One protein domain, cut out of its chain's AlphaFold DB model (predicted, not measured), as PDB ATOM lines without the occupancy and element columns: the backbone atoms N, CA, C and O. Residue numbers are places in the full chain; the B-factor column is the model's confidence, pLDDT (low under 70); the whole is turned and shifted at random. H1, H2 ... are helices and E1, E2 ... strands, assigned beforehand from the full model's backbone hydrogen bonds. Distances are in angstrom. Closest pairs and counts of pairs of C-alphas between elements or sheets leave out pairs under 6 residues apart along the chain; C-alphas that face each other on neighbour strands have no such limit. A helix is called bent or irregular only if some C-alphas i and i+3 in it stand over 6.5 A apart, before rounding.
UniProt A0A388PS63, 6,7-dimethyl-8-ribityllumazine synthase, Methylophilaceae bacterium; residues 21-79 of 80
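What this domain is: This is residues 21 to 79 of the 80 residues of the protein "6,7-dimethyl-8-ribityllumazine synthase" of Methylophilaceae bacterium (UniProt A0A388PS63). The chain runs to and fro four times in a small, flat model: the long helix H1 lines one side, the shorter helix H2 lines the other, and the strands E1 and E2 lie between them, toward opposite broad faces. E1 runs back from the far end of H1, H2 turns about again, and E2 folds back beside H2, while only a few C-alpha contacts join the parts. The printed part has 59 residues with two named helices and two named strands, in the order H1, E1, H2, E2, and each strand pairs with no named strand. The class is mixed, helices and strands. The whole is compact, with a radius of gyration of the C-alphas of 11.8 A and spans of 31 by 28 by 14 A.

Where its parts are: H1, the longest helix, holds residues 24 to 40 and measures 23.9 A from C-alpha 24 at (102.146, 120.116, 93.569) to C-alpha 40 at (112.915, 141.421, 94.876). E1 holds residues 48 to 53 and measures 16.5 A. H2 holds residues 59 to 70 and measures 15.9 A. H2 is neither bent nor irregular, but only just: C-alphas 67 and 70 are 6.1 A apart. E2 holds residues 74 to 77, measures 10.2 A, and ends with C-alpha 77 at (115.676, 122.215, 98.694).

How they stand to each other: H1 and E1 have 1 pair of C-alphas within 8 A, that of His 35 and Ile 48, at 7.8 A, and their centres are 11.4 A apart. E1 and H2 have 3 such pairs; their closest C-alphas, those of Val 53 and Ser 59, are 6.4 A apart. H2 and E2 have 4 such pairs; their closest C-alphas, those of Leu 63 and Leu 75, are 6.9 A apart. H1 is apart from H2 and from E2, and E1 is apart from E2. In H1 and H2, every backbone O i to N i+4 pair is within hydrogen-bond range.

The domain as a whole: The two C-alphas farthest apart in the domain are those of Gly 42 and Leu 57, at 31.0 A. The first and last printed C-alphas, those of Glu 21 and Ala 79, are 10.5 A apart. The printed part, residues 21 to 79, has no cut. The links from E1 to H2 and from H2 to E2 are tight, with 5 and 3 residues between the elements, and the link from H1 to E1 is short, with 7. The mean pLDDT of the printed part is 87.3, and residues 70 to 73 and 77 to 79 are under 70.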
ATOM      1  N   GLU A  21     107.244 116.902  93.251       90.31
ATOM      2  CA  GLU A  21     105.875 116.855  92.725       90.31
ATOM      3  C   GLU A  21     104.923 116.018  93.596       90.31
ATOM      4  O   GLU A  21     103.756 115.859  93.246       90.31
ATOM      5  N   PHE A  22     105.373 115.541  94.762       89.19
ATOM      6  CA  PHE A  22     104.538 114.785  95.704       89.19
ATOM      7  C   PHE A  22     103.307 115.574  96.194       89.19
ATOM      8  O   PHE A  22     102.238 115.001  96.399       89.19
ATOM      9  N   ASN A  23     103.432 116.897  96.346       87.12
ATOM     10  CA  ASN A  23     102.315 117.798  96.633       87.12
ATOM     11  C   ASN A  23     102.425 119.072  95.776       87.12
ATOM     12  O   ASN A  23     102.985 120.078  96.228       87.12
ATOM     13  N   PRO A  24     101.909 119.050  94.535       88.31
ATOM     14  CA  PRO A  24     102.146 120.116  93.569       88.31
ATOM     15  C   PRO A  24     101.472 121.428  93.973       88.31
ATOM     16  O   PRO A  24     102.063 122.483  93.790       88.31
ATOM     17  N   HIS A  25     100.293 121.392  94.602       92.06
ATOM     18  CA  HIS A  25      99.599 122.613  95.023       92.06
ATOM     19  C   HIS A  25     100.426 123.419  96.035       92.06
ATOM     20  O   HIS A  25     100.563 124.637  95.918       92.06
ATOM     21  N   VAL A  26     101.001 122.735  97.030       91.69
ATOM     22  CA  VAL A  26     101.878 123.380  98.013       91.69
ATOM     23  C   VAL A  26     103.202 123.763  97.360       91.69
ATOM     24  O   VAL A  26     103.613 124.914  97.476       91.69
ATOM     25  N   GLY A  27     103.839 122.838  96.636       91.81
ATOM     26  CA  GLY A  27     105.130 123.062  95.984       91.81
ATOM     27  C   GLY A  27     105.129 124.251  95.023       91.81
ATOM     28  O   GLY A  27     106.039 125.073  95.064       91.81
ATOM     29  N   GLU A  28     104.089 124.410  94.208       94.56
ATOM     30  CA  GLU A  28     103.987 125.506  93.241       94.56
ATOM     31  C   GLU A  28     103.770 126.863  93.911       94.56
ATOM     32  O   GLU A  28     104.419 127.841  93.535       94.56
ATOM     33  N   ALA A  29     102.911 126.934  94.935       95.25
ATOM     34  CA  ALA A  29     102.713 128.162  95.707       95.25
ATOM     35  C   ALA A  29     104.021 128.617  96.372       95.25
ATOM     36  O   ALA A  29     104.384 129.795  96.352       95.25
ATOM     37  N   LEU A  30     104.750 127.646  96.908       94.75
ATOM     38  CA  LEU A  30     106.037 127.807  97.551       94.75
ATOM     39  C   LEU A  30     107.123 128.284  96.572       94.75
ATOM     40  O   LEU A  30     107.779 129.299  96.821       94.75
ATOM     41  N   VAL A  31     107.279 127.612  95.430       95.38
ATOM     42  CA  VAL A  31     108.219 128.018  94.372       95.38
ATOM     43  C   VAL A  31     107.897 129.417  93.865       95.38
ATOM     44  O   VAL A  31     108.811 130.220  93.700       95.38
ATOM     45  N   LYS A  32     106.615 129.745  93.672       96.25
ATOM     46  CA  LYS A  32     106.187 131.075  93.230       96.25
ATOM     47  C   LYS A  32     106.563 132.167  94.232       96.25
ATOM     48  O   LYS A  32     107.085 133.202  93.831       96.25
ATOM     49  N   ALA A  33     106.327 131.938  95.525       96.56
ATOM     50  CA  ALA A  33     106.708 132.886  96.571       96.56
ATOM     51  C   ALA A  33     108.234 133.072  96.643       96.56
ATOM     52  O   ALA A  33     108.717 134.200  96.719       96.56
ATOM     53  N   CYS A  34     108.993 131.976  96.560       95.44
ATOM     54  CA  CYS A  34     110.454 132.011  96.552       95.44
ATOM     55  C   CYS A  34     111.002 132.754  95.326       95.44
ATOM     56  O   CYS A  34     111.859 133.620  95.468       95.44
ATOM     57  N   HIS A  35     110.481 132.457  94.135       95.88
ATOM     58  CA  HIS A  35     110.870 133.115  92.890       95.88
ATOM     59  C   HIS A  35     110.647 134.626  92.956       95.88
ATOM     60  O   HIS A  35     111.579 135.385  92.695       95.88
ATOM     61  N   GLN A  36     109.469 135.063  93.411       97.44
ATOM     62  CA  GLN A  36     109.172 136.485  93.569       97.44
ATOM     63  C   GLN A  36     110.140 137.174  94.537       97.44
ATOM     64  O   GLN A  36     110.599 138.282  94.264       97.44
ATOM     65  N   GLU A  37     110.479 136.524  95.651       95.25
ATOM     66  CA  GLU A  37     111.420 137.092  96.613       95.25
ATOM     67  C   GLU A  37     112.845 137.176  96.054       95.25
ATOM     68  O   GLU A  37     113.528 138.177  96.253       95.25
ATOM     69  N   LEU A  38     113.293 136.184  95.281       94.50
ATOM     70  CA  LEU A  38     114.596 136.245  94.612       94.50
ATOM     71  C   LEU A  38     114.677 137.416  93.623       94.50
ATOM     72  O   LEU A  38     115.706 138.094  93.572       94.50
ATOM     73  N   LEU A  39     113.593 137.695  92.891       95.31
ATOM     74  CA  LEU A  39     113.510 138.875  92.028       95.31
ATOM     75  C   LEU A  39     113.577 140.178  92.841       95.31
ATOM     76  O   LEU A  39     114.311 141.089  92.463       95.31
ATOM     77  N   ASN A  40     112.873 140.256  93.978       95.00
ATOM     78  CA  ASN A  40     112.915 141.421  94.876       95.00
ATOM     79  C   ASN A  40     114.327 141.677  95.427       95.00
ATOM     80  O   ASN A  40     114.721 142.825  95.624       95.00
ATOM     81  N   LEU A  41     115.096 140.610  95.655       94.00
ATOM     82  CA  LEU A  41     116.488 140.668  96.100       94.00
ATOM     83  C   LEU A  41     117.478 140.990  94.965       94.00
ATOM     84  O   LEU A  41     118.676 141.097  95.217       94.00
ATOM     85  N   GLY A  42     117.011 141.159  93.723       94.06
ATOM     86  CA  GLY A  42     117.834 141.546  92.573       94.06
ATOM     87  C   GLY A  42     118.456 140.378  91.804       94.06
ATOM     88  O   GLY A  42     119.283 140.602  90.920       94.06
ATOM     89  N   VAL A  43     118.082 139.128  92.099       94.62
ATOM     90  CA  VAL A  43     118.508 137.982  91.283       94.62
ATOM     91  C   VAL A  43     117.856 138.094  89.907       94.62
ATOM     92  O   VAL A  43     116.644 138.257  89.789       94.62
ATOM     93  N   LYS A  44     118.656 137.990  88.844       94.31
ATOM     94  CA  LYS A  44     118.130 138.006  87.474       94.31
ATOM     95  C   LYS A  44     117.329 136.736  87.200       94.31
ATOM     96  O   LYS A  44     117.834 135.644  87.446       94.31
ATOM     97  N   ASP A  45     116.143 136.883  86.613       94.81
ATOM     98  CA  ASP A  45     115.240 135.767  86.297       94.81
ATOM     99  C   ASP A  45     115.926 134.651  85.485       94.81
ATOM    100  O   ASP A  45     115.864 133.479  85.841       94.81
ATOM    101  N   GLU A  46     116.721 135.027  84.477       93.81
ATOM    102  CA  GLU A  46     117.523 134.112  83.643       93.81
ATOM    103  C   GLU A  46     118.556 133.270  84.425       93.81
ATOM    104  O   GLU A  46     119.070 132.273  83.913       93.81
ATOM    105  N   ARG A  47     118.884 133.672  85.660       92.50
ATOM    106  CA  ARG A  47     119.813 132.980  86.568       92.50
ATOM    107  C   ARG A  47     119.098 132.165  87.645       92.50
ATOM    108  O   ARG A  47     119.771 131.607  88.516       92.50
ATOM    109  N   ILE A  48     117.771 132.080  87.592       93.50
ATOM    110  CA  ILE A  48     116.965 131.217  88.453       93.50
ATOM    111  C   ILE A  48     116.588 129.968  87.655       93.50
ATOM    112  O   ILE A  48     115.985 130.039  86.590       93.50
ATOM    113  N   VAL A  49     116.959 128.796  88.164       93.25
ATOM    114  CA  VAL A  49     116.689 127.513  87.506       93.25
ATOM    115  C   VAL A  49     115.817 126.659  88.411       93.25
ATOM    116  O   VAL A  49     116.227 126.329  89.520       93.25
ATOM    117  N   LEU A  50     114.648 126.253  87.921       93.12
ATOM    118  CA  LEU A  50     113.772 125.294  88.589       93.12
ATOM    119  C   LEU A  50     113.960 123.896  87.987       93.12
ATOM    120  O   LEU A  50     113.843 123.721  86.776       93.12
ATOM    121  N   ALA A  51     114.189 122.895  88.832       92.62
ATOM    122  CA  ALA A  51     114.063 121.489  88.474       92.62
ATOM    123  C   ALA A  51     112.912 120.857  89.261       92.62
ATOM    124  O   ALA A  51     112.795 121.047  90.471       92.62
ATOM    125  N   LYS A  52     112.069 120.092  88.568       93.19
ATOM    126  CA  LYS A  52     111.016 119.289  89.191       93.19
ATOM    127  C   LYS A  52     111.477 117.841  89.307       93.19
ATOM    128  O   LYS A  52     112.171 117.344  88.418       93.19
ATOM    129  N   VAL A  53     111.124 117.188  90.405       93.94
ATOM    130  CA  VAL A  53     111.430 115.778  90.658       93.94
ATOM    131  C   VAL A  53     110.197 115.047  91.191       93.94
ATOM    132  O   VAL A  53     109.369 115.683  91.840       93.94
ATOM    133  N   PRO A  54     110.078 113.721  90.988       91.75
ATOM    134  CA  PRO A  54     108.911 112.965  91.450       91.75
ATOM    135  C   PRO A  54     108.678 113.044  92.966       91.75
ATOM    136  O   PRO A  54     107.534 113.107  93.410       91.75
ATOM    137  N   GLY A  55     109.752 113.060  93.761       88.81
ATOM    138  CA  GLY A  55     109.688 113.035  95.216       88.81
ATOM    139  C   GLY A  55     110.910 113.656  95.901       88.81
ATOM    140  O   GLY A  55     111.884 114.104  95.284       88.81
ATOM    141  N   ALA A  56     110.872 113.685  97.234       85.88
ATOM    142  CA  ALA A  56     111.965 114.226  98.042       85.88
ATOM    143  C   ALA A  56     113.256 113.389  97.939       85.88
ATOM    144  O   ALA A  56     114.351 113.935  98.079       85.88
ATOM    145  N   LEU A  57     113.141 112.085  97.657       90.69
ATOM    146  CA  LEU A  57     114.278 111.164  97.541       90.69
ATOM    147  C   LEU A  57     115.158 111.470  96.323       90.69
ATOM    148  O   LEU A  57     116.369 111.258  96.359       90.69
ATOM    149  N   GLU A  58     114.572 112.017  95.263       91.12
ATOM    150  CA  GLU A  58     115.269 112.386  94.033       91.12
ATOM    151  C   GLU A  58     115.909 113.781  94.125       91.12
ATOM    152  O   GLU A  58     116.832 114.098  93.367       91.12
ATOM    153  N   SER A  59     115.468 114.609  95.079       88.38
ATOM    154  CA  SER A  59     115.946 115.987  95.245       88.38
ATOM    155  C   SER A  59     117.471 116.090  95.431       88.38
ATOM    156  O   SER A  59     118.087 116.882  94.717       88.38
ATOM    157  N   PRO A  60     118.141 115.277  96.282       90.19
ATOM    158  CA  PRO A  60     119.600 115.316  96.421       90.19
ATOM    159  C   PRO A  60     120.348 115.035  95.113       90.19
ATOM    160  O   PRO A  60     121.383 115.648  94.840       90.19
ATOM    161  N   LEU A  61     119.830 114.128  94.279       90.75
ATOM    162  CA  LEU A  61     120.454 113.795  93.001       90.75
ATOM    163  C   LEU A  61     120.295 114.937  91.992       90.75
ATOM    164  O   LEU A  61     121.266 115.302  91.326       90.75
ATOM    165  N   ALA A  62     119.102 115.531  91.915       90.25
ATOM    166  CA  ALA A  62     118.849 116.699  91.077       90.25
ATOM    167  C   ALA A  62     119.733 117.885  91.489       90.25
ATOM    168  O   ALA A  62     120.399 118.476  90.640       90.25
ATOM    169  N   LEU A  63     119.839 118.158  92.791       88.50
ATOM    170  CA  LEU A  63     120.714 119.191  93.352       88.50
ATOM    171  C   LEU A  63     122.180 118.966  92.987       88.50
ATOM    172  O   LEU A  63     122.846 119.875  92.489       88.50
ATOM    173  N   LYS A  64     122.675 117.736  93.163       88.69
ATOM    174  CA  LYS A  64     124.036 117.361  92.769       88.69
ATOM    175  C   LYS A  64     124.266 117.602  91.278       88.69
ATOM    176  O   LYS A  64     125.281 118.185  90.899       88.69
ATOM    177  N   LYS A  65     123.324 117.194  90.425       88.56
ATOM    178  CA  LYS A  65     123.430 117.391  88.975       88.56
ATOM    179  C   LYS A  65     123.408 118.874  88.600       88.56
ATOM    180  O   LYS A  65     124.182 119.291  87.737       88.56
ATOM    181  N   MET A  66     122.568 119.673  89.251       86.75
ATOM    182  CA  MET A  66     122.483 121.120  89.045       86.75
ATOM    183  C   MET A  66     123.782 121.830  89.440       86.75
ATOM    184  O   MET A  66     124.308 122.603  88.639       86.75
ATOM    185  N   ALA A  67     124.353 121.499  90.603       86.19
ATOM    186  CA  ALA A  67     125.648 122.025  91.046       86.19
ATOM    187  C   ALA A  67     126.755 121.764  90.012       86.19
ATOM    188  O   ALA A  67     127.550 122.643  89.695       86.19
ATOM    189  N   GLN A  68     126.772 120.554  89.448       85.38
ATOM    190  CA  GLN A  68     127.794 120.118  88.496       85.38
ATOM    191  C   GLN A  68     127.643 120.711  87.089       85.38
ATOM    192  O   GLN A  68     128.621 120.757  86.351       85.38
ATOM    193  N   THR A  69     126.437 121.115  86.677       78.62
ATOM    194  CA  THR A  69     126.156 121.491  85.275       78.62
ATOM    195  C   THR A  69     125.963 122.981  85.042       78.62
ATOM    196  O   THR A  69     126.192 123.445  83.929       78.62
ATOM    197  N   LYS A  70     125.509 123.732  86.049       68.00
ATOM    198  CA  LYS A  70     125.018 125.106  85.856       68.00
ATOM    199  C   LYS A  70     125.828 126.170  86.607       68.00
ATOM    200  O   LYS A  70     125.439 127.329  86.566       68.00
ATOM    201  N   ASN A  71     126.935 125.798  87.264       65.69
ATOM    202  CA  ASN A  71     127.745 126.690  88.115       65.69
ATOM    203  C   ASN A  71     126.870 127.534  89.067       65.69
ATOM    204  O   ASN A  71     127.013 128.751  89.186       65.69
ATOM    205  N   LEU A  72     125.882 126.880  89.681       68.75
ATOM    206  CA  LEU A  72     124.962 127.520  90.615       68.75
ATOM    207  C   LEU A  72     125.646 127.616  91.974       68.75
ATOM    208  O   LEU A  72     126.133 126.614  92.496       68.75
ATOM    209  N   MET A  73     125.677 128.821  92.543       63.12
ATOM    210  CA  MET A  73     126.347 129.068  93.823       63.12
ATOM    211  C   MET A  73     125.458 128.736  95.023       63.12
ATOM    212  O   MET A  73     125.974 128.454  96.099       63.12
ATOM    213  N   HIS A  74     124.134 128.749  94.842       73.25
ATOM    214  CA  HIS A  74     123.180 128.485  95.915       73.25
ATOM    215  C   HIS A  74     122.069 127.565  95.432       73.25
ATOM    216  O   HIS A  74     121.548 127.706  94.321       73.25
ATOM    217  N   LEU A  75     121.714 126.623  96.296       70.88
ATOM    218  CA  LEU A  75     120.725 125.599  96.035       70.88
ATOM    219  C   LEU A  75     119.698 125.580  97.163       70.88
ATOM    220  O   LEU A  75     120.067 125.495  98.333       70.88
ATOM    221  N   LEU A  76     118.421 125.643  96.798       71.56
ATOM    222  CA  LEU A  76     117.300 125.544  97.725       71.56
ATOM    223  C   LEU A  76     116.606 124.192  97.536       71.56
ATOM    224  O   LEU A  76     116.212 123.835  96.423       71.56
ATOM    225  N   GLN A  77     116.459 123.447  98.633       66.69
ATOM    226  CA  GLN A  77     115.676 122.215  98.694       66.69
ATOM    227  C   GLN A  77     114.470 122.436  99.601       66.69
ATOM    228  O   GLN A  77     114.643 122.844 100.749       66.69
ATOM    229  N   TRP A  78     113.274 122.090  99.124       57.97
ATOM    230  CA  TRP A  78     112.122 121.899 100.000       57.97
ATOM    231  C   TRP A  78     111.731 120.426 100.045       57.97
ATOM    232  O   TRP A  78     111.390 119.830  99.026       57.97
ATOM    233  N   ALA A  79     111.817 119.845 101.239       44.28
ATOM    234  CA  ALA A  79     111.291 118.525 101.535       44.28
ATOM    235  C   ALA A  79     109.916 118.695 102.189       44.28
ATOM    236  O   ALA A  79     109.820 119.200 103.309       44.28
TER     237      ALA A  79